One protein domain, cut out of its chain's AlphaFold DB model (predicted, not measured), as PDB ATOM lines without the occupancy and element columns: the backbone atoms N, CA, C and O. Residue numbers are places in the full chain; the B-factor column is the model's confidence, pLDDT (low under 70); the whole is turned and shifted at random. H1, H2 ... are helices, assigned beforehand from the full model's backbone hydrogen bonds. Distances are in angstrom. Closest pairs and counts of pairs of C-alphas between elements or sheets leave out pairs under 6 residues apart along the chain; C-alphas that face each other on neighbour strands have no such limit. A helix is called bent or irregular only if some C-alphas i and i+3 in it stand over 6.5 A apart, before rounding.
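Overview. This is residues 108 to 169 and 265 to 321 of the 655 residues of a protein of Lobosporangium transversale (UniProt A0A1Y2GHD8). A long helix, H5, runs through the middle, with H6 folded back along part of it as a helical hairpin and H7 continuing as an arm whose residues 312 to 321 stick out. On the other side of H5 from H6, H2 crosses it at a wide angle near Leu 271, H1 sits farther along H5 near Thr 281, and H4 hangs beyond H2, while H3 sits at the first end of H5, at its residues 268 to 272. The printed part has 119 residues with seven named helices, H1 to H7 in order, and no named strand; the class is all helix. It is only just compact, close to loose, with a radius of gyration of the C-alphas of 16.1 A and spans of 47 by 47 by 27 A.

Along the chain. H1, residues 113 to 119, begins with C-alpha 113 at (206.844, 179.131, 160.012). H2 is residues 127 to 139, 18.3 A long from first to last C-alpha. H3 is residues 144 to 148, and H4 is residues 157 to 166, 14.4 A long. After the cut, H5, residues 268 to 286, is the longest helix by residues, 27.1 A, beginning at C-alpha 268 at (192.067, 162.594, 170.558). H6, residues 290 to 302, is 19.2 A long and irregular: C-alphas 291 and 294 are 7.8 A apart. H7, residues 307 to 321, is 20.7 A long and ends with C-alpha 321 at (176.611, 152.770, 177.336).

Arrangement. H5 is the hub, touching H3, H6 and H7. H5 and H6 form a hairpin, opposite ways at a shallow tilt of 6 degrees; their closest C-alphas, of Arg 280 and Leu 300, are 6.0 A apart. H7 touches H5 with residues 307 to 311 alone, closest at the C-alphas of Lys 307 and Glu 269, 5.9 A; they run opposite ways at a shallow tilt of 32 degrees, only just short of steep. H3 touches residues 268 to 272 of H5, the closest C-alphas being those of Gln 148 and Met 268, 5.8 A apart. H2 is close to H5 but not clearly touching, about perpendicular at 81 degrees, with the C-alphas of Leu 133 and Leu 271 closest at 7.5 A. H1 is likewise close to H5 but not clearly touching, at 88 degrees, the C-alphas of His 119 and Thr 281 closest at 7.4 A. H2 and H4 are near each other, while H4 and H5 are apart. Every O i to N i+4 pair is within hydrogen-bond range in H1, H2, H3, H4, H5 and H7; in H6, 7 of 9 are.

Size, cuts and confidence. The two C-alphas farthest apart, of Asn 169 and Leu 320, are 48.8 A apart. Residues 170 to 264 are not printed, and C-alphas 169 and 265 are 30.5 A apart across this cut. Of the links printed whole, none is long. The mean pLDDT of the printed part is 83.9; residues 156 to 169 are under 70.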
ATOM      1  N   MET A 108     195.155 169.297 152.417       84.88
ATOM      2  CA  MET A 108     195.335 169.866 153.746       84.88
ATOM      3  C   MET A 108     196.057 171.196 153.636       84.88
ATOM      4  O   MET A 108     197.182 171.265 153.133       84.88
ATOM      5  N   ARG A 109     195.460 172.239 154.220       84.88
ATOM      6  CA  ARG A 109     196.080 173.560 154.317       84.88
ATOM      7  C   ARG A 109     197.395 173.454 155.096       84.88
ATOM      8  O   ARG A 109     197.411 173.198 156.299       84.88
ATOM      9  N   THR A 110     198.502 173.642 154.388       86.62
ATOM     10  CA  THR A 110     199.830 173.877 154.964       86.62
ATOM     11  C   THR A 110     199.893 175.274 155.580       86.62
ATOM     12  O   THR A 110     199.089 176.140 155.226       86.62
ATOM     13  N   PHE A 111     200.860 175.506 156.466       88.12
ATOM     14  CA  PHE A 111     201.229 176.820 157.002       88.12
ATOM     15  C   PHE A 111     202.742 177.032 156.879       88.12
ATOM     16  O   PHE A 111     203.498 176.057 156.839       88.12
ATOM     17  N   THR A 112     203.188 178.285 156.804       89.88
ATOM     18  CA  THR A 112     204.612 178.641 156.894       89.88
ATOM     19  C   THR A 112     205.040 178.833 158.359       89.88
ATOM     20  O   THR A 112     204.191 179.069 159.223       89.88
ATOM     21  N   PRO A 113     206.349 178.771 158.678       87.00
ATOM     22  CA  PRO A 113     206.844 179.131 160.012       87.00
ATOM     23  C   PRO A 113     206.516 180.583 160.406       87.00
ATOM     24  O   PRO A 113     206.301 180.869 161.579       87.00
ATOM     25  N   GLU A 114     206.428 181.482 159.424       88.88
ATOM     26  CA  GLU A 114     206.081 182.897 159.610       88.88
ATOM     27  C   GLU A 114     204.597 183.073 159.971       88.88
ATOM     28  O   GLU A 114     204.276 183.746 160.948       88.88
ATOM     29  N   GLU A 115     203.688 182.400 159.251       87.75
ATOM     30  CA  GLU A 115     202.263 182.339 159.616       87.75
ATOM     31  C   GLU A 115     202.068 181.719 161.007       87.75
ATOM     32  O   GLU A 115     201.161 182.126 161.738       87.75
ATOM     33  N   TYR A 116     202.918 180.754 161.386       89.00
ATOM     34  CA  TYR A 116     202.876 180.145 162.711       89.00
ATOM     35  C   TYR A 116     203.213 181.153 163.811       89.00
ATOM     36  O   TYR A 116     202.393 181.351 164.705       89.00
ATOM     37  N   ALA A 117     204.373 181.808 163.724       89.25
ATOM     38  CA  ALA A 117     204.813 182.789 164.717       89.25
ATOM     39  C   ALA A 117     203.868 184.004 164.807       89.25
ATOM     40  O   ALA A 117     203.654 184.556 165.881       89.25
ATOM     41  N   ALA A 118     203.252 184.409 163.691       90.06
ATOM     42  CA  ALA A 118     202.309 185.523 163.684       90.06
ATOM     43  C   ALA A 118     200.945 185.183 164.318       90.06
ATOM     44  O   ALA A 118     200.323 186.054 164.936       90.06
ATOM     45  N   HIS A 119     200.425 183.964 164.106       85.38
ATOM     46  CA  HIS A 119     198.992 183.681 164.293       85.38
ATOM     47  C   HIS A 119     198.623 182.285 164.836       85.38
ATOM     48  O   HIS A 119     197.432 182.043 165.053       85.38
ATOM     49  N   LEU A 120     199.574 181.361 165.021       89.12
ATOM     50  CA  LEU A 120     199.311 179.971 165.440       89.12
ATOM     51  C   LEU A 120     200.050 179.550 166.723       89.12
ATOM     52  O   LEU A 120     199.974 178.373 167.093       89.12
ATOM     53  N   GLU A 121     200.762 180.450 167.399       88.62
ATOM     54  CA  GLU A 121     201.388 180.152 168.692       88.62
ATOM     55  C   GLU A 121     200.336 179.783 169.754       88.62
ATOM     56  O   GLU A 121     199.275 180.395 169.837       88.62
ATOM     57  N   ASP A 122     200.633 178.758 170.557       87.00
ATOM     58  CA  ASP A 122     199.801 178.263 171.661       87.00
ATOM     59  C   ASP A 122     200.738 177.898 172.826       87.00
ATOM     60  O   ASP A 122     201.754 177.240 172.582       87.00
ATOM     61  N   PRO A 123     200.419 178.231 174.091       88.12
ATOM     62  CA  PRO A 123     201.315 177.978 175.225       88.12
ATOM     63  C   PRO A 123     201.579 176.481 175.464       88.12
ATOM     64  O   PRO A 123     202.650 176.100 175.931       88.12
ATOM     65  N   ASP A 124     200.624 175.619 175.105       86.06
ATOM     66  CA  ASP A 124     200.744 174.168 175.248       86.06
ATOM     67  C   ASP A 124     201.501 173.485 174.095       86.06
ATOM     68  O   ASP A 124     201.907 172.326 174.249       86.06
ATOM     69  N   TRP A 125     201.667 174.141 172.937       88.88
ATOM     70  CA  TRP A 125     202.029 173.507 171.661       88.88
ATOM     71  C   TRP A 125     203.247 174.150 170.993       88.88
ATOM     72  O   TRP A 125     203.210 175.299 170.555       88.88
ATOM     73  N   THR A 126     204.312 173.368 170.801       90.12
ATOM     74  CA  THR A 126     205.469 173.829 170.022       90.12
ATOM     75  C   THR A 126     205.200 173.746 168.516       90.12
ATOM     76  O   THR A 126     204.347 172.980 168.049       90.12
ATOM     77  N   LEU A 127     205.967 174.514 167.736       87.50
ATOM     78  CA  LEU A 127     205.960 174.444 166.272       87.50
ATOM     79  C   LEU A 127     206.327 173.035 165.779       87.50
ATOM     80  O   LEU A 127     205.706 172.528 164.848       87.50
ATOM     81  N   GLU A 128     207.278 172.367 166.438       87.94
ATOM     82  CA  GLU A 128     207.661 170.990 166.108       87.94
ATOM     83  C   GLU A 128     206.545 169.979 166.413       87.94
ATOM     84  O   GLU A 128     206.233 169.145 165.566       87.94
ATOM     85  N   GLU A 129     205.899 170.088 167.581       88.44
ATOM     86  CA  GLU A 129     204.778 169.229 167.988       88.44
ATOM     87  C   GLU A 129     203.575 169.409 167.037       88.44
ATOM     88  O   GLU A 129     202.913 168.443 166.649       88.44
ATOM     89  N   THR A 130     203.342 170.642 166.575       90.50
ATOM     90  CA  THR A 130     202.291 170.959 165.597       90.50
ATOM     91  C   THR A 130     202.629 170.447 164.186       90.50
ATOM     92  O   THR A 130     201.757 169.901 163.508       90.50
ATOM     93  N   ASN A 131     203.886 170.557 163.742       89.88
ATOM     94  CA  ASN A 131     204.340 169.988 162.466       89.88
ATOM     95  C   ASN A 131     204.254 168.454 162.464       89.88
ATOM     96  O   ASN A 131     203.783 167.866 161.489       89.88
ATOM     97  N   TYR A 132     204.635 167.807 163.569       89.25
ATOM     98  CA  TYR A 132     204.493 166.363 163.766       89.25
ATOM     99  C   TYR A 132     203.025 165.917 163.658       89.25
ATOM    100  O   TYR A 132     202.723 164.966 162.932       89.25
ATOM    101  N   LEU A 133     202.092 166.655 164.274       90.94
ATOM    102  CA  LEU A 133     200.654 166.436 164.089       90.94
ATOM    103  C   LEU A 133     200.234 166.571 162.612       90.94
ATOM    104  O   LEU A 133     199.510 165.711 162.111       90.94
ATOM    105  N   TRP A 134     200.707 167.595 161.891       90.81
ATOM    106  CA  TRP A 134     200.402 167.773 160.461       90.81
ATOM    107  C   TRP A 134     200.918 166.618 159.594       90.81
ATOM    108  O   TRP A 134     200.226 166.170 158.676       90.81
ATOM    109  N   GLU A 135     202.099 166.084 159.900       87.88
ATOM    110  CA  GLU A 135     202.627 164.905 159.218       87.88
ATOM    111  C   GLU A 135     201.821 163.636 159.506       87.88
ATOM    112  O   GLU A 135     201.548 162.880 158.574       87.88
ATOM    113  N   LEU A 136     201.402 163.402 160.753       89.62
ATOM    114  CA  LEU A 136     200.519 162.281 161.095       89.62
ATOM    115  C   LEU A 136     199.152 162.413 160.404       89.62
ATOM    116  O   LEU A 136     198.633 161.429 159.875       89.62
ATOM    117  N   CYS A 137     198.599 163.627 160.338       90.25
ATOM    118  CA  CYS A 137     197.380 163.932 159.591       90.25
ATOM    119  C   CYS A 137     197.511 163.595 158.096       90.25
ATOM    120  O   CYS A 137     196.585 163.005 157.538       90.25
ATOM    121  N   ARG A 138     198.668 163.889 157.474       87.94
ATOM    122  CA  ARG A 138     198.970 163.537 156.072       87.94
ATOM    123  C   ARG A 138     199.174 162.032 155.883       87.94
ATOM    124  O   ARG A 138     198.660 161.466 154.930       87.94
ATOM    125  N   LYS A 139     199.915 161.380 156.784       85.00
ATOM    126  CA  LYS A 139     200.270 159.948 156.706       85.00
ATOM    127  C   LYS A 139     199.089 159.005 156.970       85.00
ATOM    128  O   LYS A 139     199.172 157.828 156.625       85.00
ATOM    129  N   PHE A 140     198.013 159.499 157.589       89.00
ATOM    130  CA  PHE A 140     196.855 158.694 157.991       89.00
ATOM    131  C   PHE A 140     195.493 159.274 157.569       89.00
ATOM    132  O   PHE A 140     194.487 158.913 158.177       89.00
ATOM    133  N   ASP A 141     195.424 160.140 156.555       88.25
ATOM    134  CA  ASP A 141     194.169 160.642 155.959       88.25
ATOM    135  C   ASP A 141     193.155 161.202 156.985       88.25
ATOM    136  O   ASP A 141     191.968 160.869 156.955       88.25
ATOM    137  N   LEU A 142     193.621 161.996 157.959       90.44
ATOM    138  CA  LEU A 142     192.806 162.508 159.081       90.44
ATOM    139  C   LEU A 142     192.052 161.423 159.889       90.44
ATOM    140  O   LEU A 142     191.069 161.706 160.581       90.44
ATOM    141  N   ARG A 143     192.500 160.161 159.855       89.56
ATOM    142  CA  ARG A 143     191.883 159.049 160.598       89.56
ATOM    143  C   ARG A 143     192.266 159.121 162.075       89.56
ATOM    144  O   ARG A 143     193.094 158.349 162.550       89.56
ATOM    145  N   TRP A 144     191.608 160.019 162.809       89.94
ATOM    146  CA  TRP A 144     191.865 160.370 164.215       89.94
ATOM    147  C   TRP A 144     192.133 159.198 165.171       89.94
ATOM    148  O   TRP A 144     192.976 159.320 166.049       89.94
ATOM    149  N   VAL A 145     191.475 158.048 164.993       88.81
ATOM    150  CA  VAL A 145     191.713 156.839 165.813       88.81
ATOM    151  C   VAL A 145     193.112 156.243 165.573       88.81
ATOM    152  O   VAL A 145     193.752 155.785 166.512       88.81
ATOM    153  N   VAL A 146     193.601 156.262 164.329       87.94
ATOM    154  CA  VAL A 146     194.952 155.795 163.965       87.94
ATOM    155  C   VAL A 146     196.001 156.822 164.376       87.94
ATOM    156  O   VAL A 146     197.027 156.441 164.922       87.94
ATOM    157  N   ILE A 147     195.714 158.111 164.171       89.75
ATOM    158  CA  ILE A 147     196.577 159.213 164.618       89.75
ATOM    159  C   ILE A 147     196.771 159.125 166.140       89.75
ATOM    160  O   ILE A 147     197.903 159.126 166.599       89.75
ATOM    161  N   GLN A 148     195.699 158.923 166.915       89.19
ATOM    162  CA  GLN A 148     195.766 158.753 168.372       89.19
ATOM    163  C   GLN A 148     196.500 157.469 168.821       89.19
ATOM    164  O   GLN A 148     197.205 157.508 169.823       89.19
ATOM    165  N   ASP A 149     196.377 156.341 168.103       86.94
ATOM    166  CA  ASP A 149     197.152 155.099 168.359       86.94
ATOM    167  C   ASP A 149     198.654 155.260 168.035       86.94
ATOM    168  O   ASP A 149     199.436 154.361 168.340       86.94
ATOM    169  N   ARG A 150     199.055 156.374 167.396       84.25
ATOM    170  CA  ARG A 150     200.423 156.655 166.918       84.25
ATOM    171  C   ARG A 150     200.964 158.032 167.293       84.25
ATOM    172  O   ARG A 150     202.003 158.422 166.771       84.25
ATOM    173  N   TYR A 151     200.284 158.759 168.172       87.75
ATOM    174  CA  TYR A 151     200.749 160.061 168.625       87.75
ATOM    175  C   TYR A 151     201.715 159.877 169.795       87.75
ATOM    176  O   TYR A 151     201.290 159.722 170.940       87.75
ATOM    177  N   GLU A 152     203.015 159.883 169.502       84.88
ATOM    178  CA  GLU A 152     204.071 159.797 170.510       84.88
ATOM    179  C   GLU A 152     204.975 161.031 170.412       84.88
ATOM    180  O   GLU A 152     205.675 161.239 169.422       84.88
ATOM    181  N   TRP A 153     204.919 161.887 171.436       81.06
ATOM    182  CA  TRP A 153     205.690 163.127 171.506       81.06
ATOM    183  C   TRP A 153     206.464 163.211 172.836       81.06
ATOM    184  O   TRP A 153     205.815 163.148 173.887       81.06
ATOM    185  N   PRO A 154     207.800 163.406 172.834       78.69
ATOM    186  CA  PRO A 154     208.667 163.552 171.658       78.69
ATOM    187  C   PRO A 154     208.775 162.247 170.836       78.69
ATOM    188  O   PRO A 154     208.683 161.168 171.421       78.69
ATOM    189  N   PRO A 155     208.983 162.306 169.504       70.75
ATOM    190  CA  PRO A 155     208.981 161.107 168.667       70.75
ATOM    191  C   PRO A 155     210.242 160.273 168.903       70.75
ATOM    192  O   PRO A 155     211.339 160.827 169.046       70.75
ATOM    193  N   GLN A 156     210.104 158.945 168.884       69.88
ATOM    194  CA  GLN A 156     211.243 158.033 169.016       69.88
ATOM    195  C   GLN A 156     212.254 158.247 167.879       69.88
ATOM    196  O   GLN A 156     211.892 158.649 166.776       69.88
ATOM    197  N   GLU A 157     213.536 157.955 168.116       65.94
ATOM    198  CA  GLU A 157     214.610 158.201 167.136       65.94
ATOM    199  C   GLU A 157     214.353 157.511 165.781       65.94
ATOM    200  O   GLU A 157     214.603 158.094 164.727       65.94
ATOM    201  N   GLN A 158     213.740 156.323 165.804       59.50
ATOM    202  CA  GLN A 158     213.306 155.590 164.608       59.50
ATOM    203  C   GLN A 158     212.225 156.348 163.818       59.50
ATOM    204  O   GLN A 158     212.309 156.436 162.592       59.50
ATOM    205  N   ASP A 159     211.252 156.953 164.505       61.75
ATOM    206  CA  ASP A 159     210.231 157.787 163.872       61.75
ATOM    207  C   ASP A 159     210.818 159.111 163.377       61.75
ATOM    208  O   ASP A 159     210.481 159.538 162.277       61.75
ATOM    209  N   ARG A 160     211.751 159.744 164.109       60.84
ATOM    210  CA  ARG A 160     212.455 160.954 163.629       60.84
ATOM    211  C   ARG A 160     213.198 160.672 162.317       60.84
ATOM    212  O   ARG A 160     213.083 161.457 161.376       60.84
ATOM    213  N   LEU A 161     213.874 159.525 162.215       59.22
ATOM    214  CA  LEU A 161     214.509 159.070 160.974       59.22
ATOM    215  C   LEU A 161     213.474 158.818 159.862       59.22
ATOM    216  O   LEU A 161     213.645 159.321 158.750       59.22
ATOM    217  N   ALA A 162     212.362 158.138 160.154       60.56
ATOM    218  CA  ALA A 162     211.280 157.931 159.186       60.56
ATOM    219  C   ALA A 162     210.638 159.252 158.711       60.56
ATOM    220  O   ALA A 162     210.339 159.403 157.525       60.56
ATOM    221  N   LEU A 163     210.470 160.239 159.599       58.22
ATOM    222  CA  LEU A 163     210.045 161.596 159.249       58.22
ATOM    223  C   LEU A 163     211.031 162.246 158.269       58.22
ATOM    224  O   LEU A 163     210.604 162.748 157.231       58.22
ATOM    225  N   THR A 164     212.342 162.189 158.536       57.91
ATOM    226  CA  THR A 164     213.342 162.738 157.599       57.91
ATOM    227  C   THR A 164     213.355 162.020 156.248       57.91
ATOM    228  O   THR A 164     213.467 162.686 155.223       57.91
ATOM    229  N   TYR A 165     213.156 160.697 156.228       53.28
ATOM    230  CA  TYR A 165     213.112 159.895 155.002       53.28
ATOM    231  C   TYR A 165     211.928 160.285 154.101       53.28
ATOM    232  O   TYR A 165     212.114 160.570 152.921       53.28
ATOM    233  N   TYR A 166     210.713 160.381 154.656       50.94
ATOM    234  CA  TYR A 166     209.522 160.745 153.875       50.94
ATOM    235  C   TYR A 166     209.434 162.239 153.515       50.94
ATOM    236  O   TYR A 166     208.785 162.585 152.529       50.94
ATOM    237  N   ASN A 167     210.103 163.126 154.255       51.69
ATOM    238  CA  ASN A 167     210.185 164.552 153.913       51.69
ATOM    239  C   ASN A 167     211.266 164.889 152.866       51.69
ATOM    240  O   ASN A 167     211.335 166.039 152.427       51.69
ATOM    241  N   GLY A 168     212.102 163.922 152.462       45.75
ATOM    242  CA  GLY A 168     213.333 164.158 151.693       45.75
ATOM    243  C   GLY A 168     213.173 164.933 150.379       45.75
ATOM    244  O   GLY A 168     214.064 165.698 150.023       45.75
ATOM    245  N   ASN A 169     212.027 164.806 149.697       43.97
ATOM    246  CA  ASN A 169     211.826 165.347 148.343       43.97
ATOM    247  C   ASN A 169     210.889 166.571 148.259       43.97
ATOM    248  O   ASN A 169     210.602 167.031 147.156       43.97
ATOM    249  N   THR A 265     201.149 162.695 176.654       78.38
ATOM    250  CA  THR A 265     199.961 161.920 176.257       78.38
ATOM    251  C   THR A 265     198.755 162.840 176.025       78.38
ATOM    252  O   THR A 265     197.995 163.125 176.950       78.38
ATOM    253  N   ARG A 266     198.578 163.317 174.788       85.75
ATOM    254  CA  ARG A 266     197.401 164.091 174.351       85.75
ATOM    255  C   ARG A 266     196.166 163.191 174.202       85.75
ATOM    256  O   ARG A 266     196.301 162.010 173.880       85.75
ATOM    257  N   SER A 267     194.967 163.741 174.382       89.81
ATOM    258  CA  SER A 267     193.707 163.083 174.008       89.81
ATOM    259  C   SER A 267     193.379 163.292 172.524       89.81
ATOM    260  O   SER A 267     193.845 164.249 171.903       89.81
ATOM    261  N   MET A 268     192.515 162.441 171.955       88.94
ATOM    262  CA  MET A 268     192.067 162.594 170.558       88.94
ATOM    263  C   MET A 268     191.356 163.936 170.355       88.94
ATOM    264  O   MET A 268     191.408 164.528 169.278       88.94
ATOM    265  N   GLU A 269     190.674 164.397 171.397       91.31
ATOM    266  CA  GLU A 269     189.969 165.664 171.435       91.31
ATOM    267  C   GLU A 269     190.941 166.859 171.433       91.31
ATOM    268  O   GLU A 269     190.674 167.825 170.725       91.31
ATOM    269  N   ASP A 270     192.110 166.772 172.086       91.31
ATOM    270  CA  ASP A 270     193.179 167.788 171.980       91.31
ATOM    271  C   ASP A 270     193.771 167.868 170.563       91.31
ATOM    272  O   ASP A 270     193.956 168.962 170.026       91.31
ATOM    273  N   LEU A 271     194.069 166.712 169.948       91.94
ATOM    274  CA  LEU A 271     194.671 166.656 168.608       91.94
ATOM    275  C   LEU A 271     193.737 167.264 167.549       91.94
ATOM    276  O   LEU A 271     194.178 168.013 166.674       91.94
ATOM    277  N   LYS A 272     192.434 166.974 167.656       92.75
ATOM    278  CA  LYS A 272     191.390 167.602 166.837       92.75
ATOM    279  C   LYS A 272     191.325 169.107 167.082       92.75
ATOM    280  O   LYS A 272     191.308 169.864 166.117       92.75
ATOM    281  N   ASP A 273     191.286 169.539 168.341       92.19
ATOM    282  CA  ASP A 273     191.090 170.947 168.701       92.19
ATOM    283  C   ASP A 273     192.187 171.848 168.128       92.19
ATOM    284  O   ASP A 273     191.891 172.842 167.460       92.19
ATOM    285  N   ARG A 274     193.453 171.431 168.261       91.50
ATOM    286  CA  ARG A 274     194.601 172.114 167.648       91.50
ATOM    287  C   ARG A 274     194.487 172.151 166.120       91.50
ATOM    288  O   ARG A 274     194.628 173.216 165.518       91.50
ATOM    289  N   TYR A 275     194.167 171.018 165.486       92.25
ATOM    290  CA  TYR A 275     194.029 170.929 164.028       92.25
ATOM    291  C   TYR A 275     192.914 171.825 163.470       92.25
ATOM    292  O   TYR A 275     193.134 172.580 162.518       92.25
ATOM    293  N   TYR A 276     191.717 171.778 164.055       92.62
ATOM    294  CA  TYR A 276     190.594 172.597 163.603       92.62
ATOM    295  C   TYR A 276     190.793 174.078 163.942       92.62
ATOM    296  O   TYR A 276     190.416 174.928 163.137       92.62
ATOM    297  N   THR A 277     191.439 174.414 165.062       91.56
ATOM    298  CA  THR A 277     191.781 175.804 165.407       91.56
ATOM    299  C   THR A 277     192.728 176.425 164.383       91.56
ATOM    300  O   THR A 277     192.403 177.481 163.837       91.56
ATOM    301  N   ILE A 278     193.817 175.734 164.022       91.31
ATOM    302  CA  ILE A 278     194.750 176.179 162.972       91.31
ATOM    303  C   ILE A 278     194.052 176.282 161.608       91.31
ATOM    304  O   ILE A 278     194.223 177.264 160.892       91.31
ATOM    305  N   ASN A 279     193.202 175.319 161.234       90.50
ATOM    306  CA  ASN A 279     192.457 175.433 159.976       90.50
ATOM    307  C   ASN A 279     191.501 176.641 159.983       90.50
ATOM    308  O   ASN A 279     191.406 177.349 158.981       90.50
ATOM    309  N   ARG A 280     190.842 176.944 161.110       90.50
ATOM    310  CA  ARG A 280     189.965 178.122 161.252       90.50
ATOM    311  C   ARG A 280     190.746 179.436 161.172       90.50
ATOM    312  O   ARG A 280     190.259 180.363 160.526       90.50
ATOM    313  N   THR A 281     191.931 179.552 161.777       88.56
ATOM    314  CA  THR A 281     192.778 180.754 161.645       88.56
ATOM    315  C   THR A 281     193.317 180.907 160.223       88.56
ATOM    316  O   THR A 281     193.121 181.966 159.629       88.56
ATOM    317  N   LEU A 282     193.862 179.850 159.611       89.12
ATOM    318  CA  LEU A 282     194.328 179.875 158.215       89.12
ATOM    319  C   LEU A 282     193.208 180.214 157.218       89.12
ATOM    320  O   LEU A 282     193.451 180.915 156.236       89.12
ATOM    321  N   ILE A 283     191.966 179.770 157.455       88.69
ATOM    322  CA  ILE A 283     190.802 180.229 156.679       88.69
ATOM    323  C   ILE A 283     190.567 181.729 156.905       88.69
ATOM    324  O   ILE A 283     190.465 182.465 155.923       88.69
ATOM    325  N   ARG A 284     190.510 182.204 158.161       87.88
ATOM    326  CA  ARG A 284     190.268 183.628 158.485       87.88
ATOM    327  C   ARG A 284     191.260 184.570 157.802       87.88
ATOM    328  O   ARG A 284     190.801 185.577 157.266       87.88
ATOM    329  N   ILE A 285     192.549 184.226 157.826       87.69
ATOM    330  CA  ILE A 285     193.664 185.020 157.290       87.69
ATOM    331  C   ILE A 285     193.639 185.021 155.755       87.69
ATOM    332  O   ILE A 285     193.585 186.077 155.130       87.69
ATOM    333  N   ARG A 286     193.621 183.834 155.130       85.31
ATOM    334  CA  ARG A 286     193.796 183.716 153.672       85.31
ATOM    335  C   ARG A 286     192.565 184.117 152.855       85.31
ATOM    336  O   ARG A 286     192.717 184.483 151.700       85.31
ATOM    337  N   THR A 287     191.360 184.090 153.430       78.88
ATOM    338  CA  THR A 287     190.130 184.568 152.755       78.88
ATOM    339  C   THR A 287     189.768 185.986 153.203       78.88
ATOM    340  O   THR A 287     188.708 186.223 153.778       78.88
ATOM    341  N   THR A 288     190.673 186.949 153.030       74.69
ATOM    342  CA  THR A 288     190.419 188.346 153.443       74.69
ATOM    343  C   THR A 288     189.439 189.076 152.508       74.69
ATOM    344  O   THR A 288     188.748 189.991 152.952       74.69
ATOM    345  N   ASP A 289     189.286 188.625 151.259       77.31
ATOM    346  CA  ASP A 289     188.448 189.289 150.254       77.31
ATOM    347  C   ASP A 289     186.940 189.277 150.589       77.31
ATOM    348  O   ASP A 289     186.355 188.206 150.798       77.31
ATOM    349  N   PRO A 290     186.246 190.433 150.542       73.12
ATOM    350  CA  PRO A 290     184.827 190.516 150.895       73.12
ATOM    351  C   PRO A 290     183.912 189.758 149.919       73.12
ATOM    352  O   PRO A 290     182.846 189.293 150.317       73.12
ATOM    353  N   SER A 291     184.338 189.556 148.666       79.31
ATOM    354  CA  SER A 291     183.586 188.774 147.672       79.31
ATOM    355  C   SER A 291     183.462 187.287 148.038       79.31
ATOM    356  O   SER A 291     182.518 186.634 147.602       79.31
ATOM    357  N   GLN A 292     184.385 186.746 148.843       79.88
ATOM    358  CA  GLN A 292     184.381 185.340 149.272       79.88
ATOM    359  C   GLN A 292     183.735 185.145 150.655       79.88
ATOM    360  O   GLN A 292     183.779 184.049 151.207       79.88
ATOM    361  N   ALA A 293     183.103 186.174 151.237       81.38
ATOM    362  CA  ALA A 293     182.578 186.129 152.606       81.38
ATOM    363  C   ALA A 293     181.574 184.982 152.865       81.38
ATOM    364  O   ALA A 293     181.564 184.410 153.957       81.38
ATOM    365  N   VAL A 294     180.765 184.607 151.865       84.50
ATOM    366  CA  VAL A 294     179.805 183.489 151.967       84.50
ATOM    367  C   VAL A 294     180.525 182.137 151.996       84.50
ATOM    368  O   VAL A 294     180.249 181.309 152.864       84.50
ATOM    369  N   GLU A 295     181.500 181.929 151.109       83.62
ATOM    370  CA  GLU A 295     182.317 180.711 151.077       83.62
ATOM    371  C   GLU A 295     183.183 180.592 152.341       83.62
ATOM    372  O   GLU A 295     183.222 179.539 152.973       83.62
ATOM    373  N   LYS A 296     183.778 181.703 152.795       85.69
ATOM    374  CA  LYS A 296     184.479 181.815 154.082       85.69
ATOM    375  C   LYS A 296     183.596 181.367 155.247       85.69
ATOM    376  O   LYS A 296     184.053 180.594 156.087       85.69
ATOM    377  N   ALA A 297     182.338 181.810 155.301       85.12
ATOM    378  CA  ALA A 297     181.396 181.385 156.335       85.12
ATOM    379  C   ALA A 297     181.077 179.880 156.246       85.12
ATOM    380  O   ALA A 297     181.064 179.193 157.270       85.12
ATOM    381  N   GLN A 298     180.894 179.340 155.037       87.69
ATOM    382  CA  GLN A 298     180.649 177.913 154.815       87.69
ATOM    383  C   GLN A 298     181.858 177.039 155.208       87.69
ATOM    384  O   GLN A 298     181.679 176.014 155.867       87.69
ATOM    385  N   LEU A 299     183.083 177.464 154.884       85.25
ATOM    386  CA  LEU A 299     184.331 176.787 155.261       85.25
ATOM    387  C   LEU A 299     184.627 176.882 156.768       85.25
ATOM    388  O   LEU A 299     185.098 175.921 157.372       85.25
ATOM    389  N   LEU A 300     184.322 178.014 157.411       86.75
ATOM    390  CA  LEU A 300     184.431 178.141 158.870       86.75
ATOM    391  C   LEU A 300     183.381 177.298 159.608       86.75
ATOM    392  O   LEU A 300     183.659 176.836 160.713       86.75
ATOM    393  N   SER A 301     182.214 177.073 158.996       86.19
ATOM    394  CA  SER A 301     181.168 176.182 159.508       86.19
ATOM    395  C   SER A 301     181.553 174.703 159.372       86.19
ATOM    396  O   SER A 301     181.425 173.944 160.330       86.19
ATOM    397  N   SER A 302     182.118 174.279 158.233       87.25
ATOM    398  CA  SER A 302     182.574 172.888 158.053       87.25
ATOM    399  C   SER A 302     183.788 172.520 158.919       87.25
ATOM    400  O   SER A 302     183.977 171.345 159.231       87.25
ATOM    401  N   MET A 303     184.568 173.512 159.360       86.38
ATOM    402  CA  MET A 303     185.679 173.356 160.310       86.38
ATOM    403  C   MET A 303     185.300 173.718 161.761       86.38
ATOM    404  O   MET A 303     186.185 173.892 162.600       86.38
ATOM    405  N   ALA A 304     184.008 173.847 162.086       83.81
ATOM    406  CA  ALA A 304     183.534 174.214 163.421       83.81
ATOM    407  C   ALA A 304     183.590 173.039 164.421       83.81
ATOM    408  O   ALA A 304     182.572 172.441 164.770       83.81
ATOM    409  N   TYR A 305     184.791 172.733 164.910       88.69
ATOM    410  CA  TYR A 305     184.995 171.862 166.068       88.69
ATOM    411  C   TYR A 305     184.944 172.648 167.390       88.69
ATOM    412  O   TYR A 305     185.338 173.817 167.452       88.69
ATOM    413  N   ASP A 306     184.454 171.979 168.433       88.56
ATOM    414  CA  ASP A 306     184.375 172.446 169.819       88.56
ATOM    415  C   ASP A 306     184.703 171.258 170.737       88.56
ATOM    416  O   ASP A 306     183.954 170.277 170.813       88.56
ATOM    417  N   LYS A 307     185.855 171.348 171.402       90.56
ATOM    418  CA  LYS A 307     186.395 170.329 172.306       90.56
ATOM    419  C   LYS A 307     185.499 170.068 173.517       90.56
ATOM    420  O   LYS A 307     185.292 168.908 173.872       90.56
ATOM    421  N   SER A 308     184.960 171.115 174.139       90.44
ATOM    422  CA  SER A 308     184.133 171.001 175.346       90.44
ATOM    423  C   SER A 308     182.833 170.272 175.029       90.44
ATOM    424  O   SER A 308     182.500 169.275 175.670       90.44
ATOM    425  N   ARG A 309     182.160 170.688 173.951       90.44
ATOM    426  CA  ARG A 309     180.923 170.057 173.482       90.44
ATOM    427  C   ARG A 309     181.129 168.604 173.040       90.44
ATOM    428  O   ARG A 309     180.261 167.764 173.277       90.44
ATOM    429  N   GLU A 310     182.258 168.281 172.406       89.44
ATOM    430  CA  GLU A 310     182.589 166.899 172.029       89.44
ATOM    431  C   GLU A 310     182.868 166.022 173.264       89.44
ATOM    432  O   GLU A 310     182.411 164.878 173.313       89.44
ATOM    433  N   MET A 311     183.544 166.556 174.287       90.19
ATOM    434  CA  MET A 311     183.785 165.865 175.561       90.19
ATOM    435  C   MET A 311     182.489 165.614 176.345       90.19
ATOM    436  O   MET A 311     182.281 164.505 176.838       90.19
ATOM    437  N   GLU A 312     181.575 166.585 176.406       91.44
ATOM    438  CA  GLU A 312     180.235 166.400 176.983       91.44
ATOM    439  C   GLU A 312     179.429 165.345 176.215       91.44
ATOM    440  O   GLU A 312     178.872 164.422 176.811       91.44
ATOM    441  N   ARG A 313     179.419 165.413 174.876       92.38
ATOM    442  CA  ARG A 313     178.745 164.426 174.019       92.38
ATOM    443  C   ARG A 313     179.298 163.013 174.230       92.38
ATOM    444  O   ARG A 313     178.529 162.053 174.248       92.38
ATOM    445  N   LYS A 314     180.617 162.884 174.398       89.81
ATOM    446  CA  LYS A 314     181.318 161.628 174.700       89.81
ATOM    447  C   LYS A 314     180.934 161.092 176.080       89.81
ATOM    448  O   LYS A 314     180.533 159.936 176.163       89.81
ATOM    449  N   LYS A 315     180.947 161.933 177.120       90.94
ATOM    450  CA  LYS A 315     180.514 161.581 178.485       90.94
ATOM    451  C   LYS A 315     179.053 161.119 178.528       90.94
ATOM    452  O   LYS A 315     178.744 160.114 179.158       90.94
ATOM    453  N   ASN A 316     178.159 161.801 177.815       90.88
ATOM    454  CA  ASN A 316     176.742 161.432 177.762       90.88
ATOM    455  C   ASN A 316     176.521 160.091 177.037       90.88
ATOM    456  O   ASN A 316     175.674 159.303 177.451       90.88
ATOM    457  N   LEU A 317     177.305 159.793 175.993       88.44
ATOM    458  CA  LEU A 317     177.307 158.475 175.342       88.44
ATOM    459  C   LEU A 317     177.931 157.379 176.213       88.44
ATOM    460  O   LEU A 317     177.481 156.241 176.151       88.44
ATOM    461  N   GLU A 318     178.944 157.707 177.014       89.81
ATOM    462  CA  GLU A 318     179.557 156.783 177.969       89.81
ATOM    463  C   GLU A 318     178.543 156.369 179.043       89.81
ATOM    464  O   GLU A 318     178.299 155.177 179.196       89.81
ATOM    465  N   ILE A 319     177.840 157.332 179.657       88.81
ATOM    466  CA  ILE A 319     176.727 157.086 180.594       88.81
ATOM    467  C   ILE A 319     175.646 156.197 179.948       88.81
ATOM    468  O   ILE A 319     175.252 155.179 180.519       88.81
ATOM    469  N   LEU A 320     175.220 156.519 178.719       86.19
ATOM    470  CA  LEU A 320     174.218 155.748 177.967       86.19
ATOM    471  C   LEU A 320     174.676 154.314 177.619       86.19
ATOM    472  O   LEU A 320     173.839 153.446 177.358       86.19
ATOM    473  N   ASN A 321     175.989 154.067 177.602       88.88
ATOM    474  CA  ASN A 321     176.611 152.770 177.336       88.88
ATOM    475  C   ASN A 321     176.909 151.975 178.623       88.88
ATOM    476  O   ASN A 321     176.965 150.750 178.568       88.88
TER     477      ASN A 321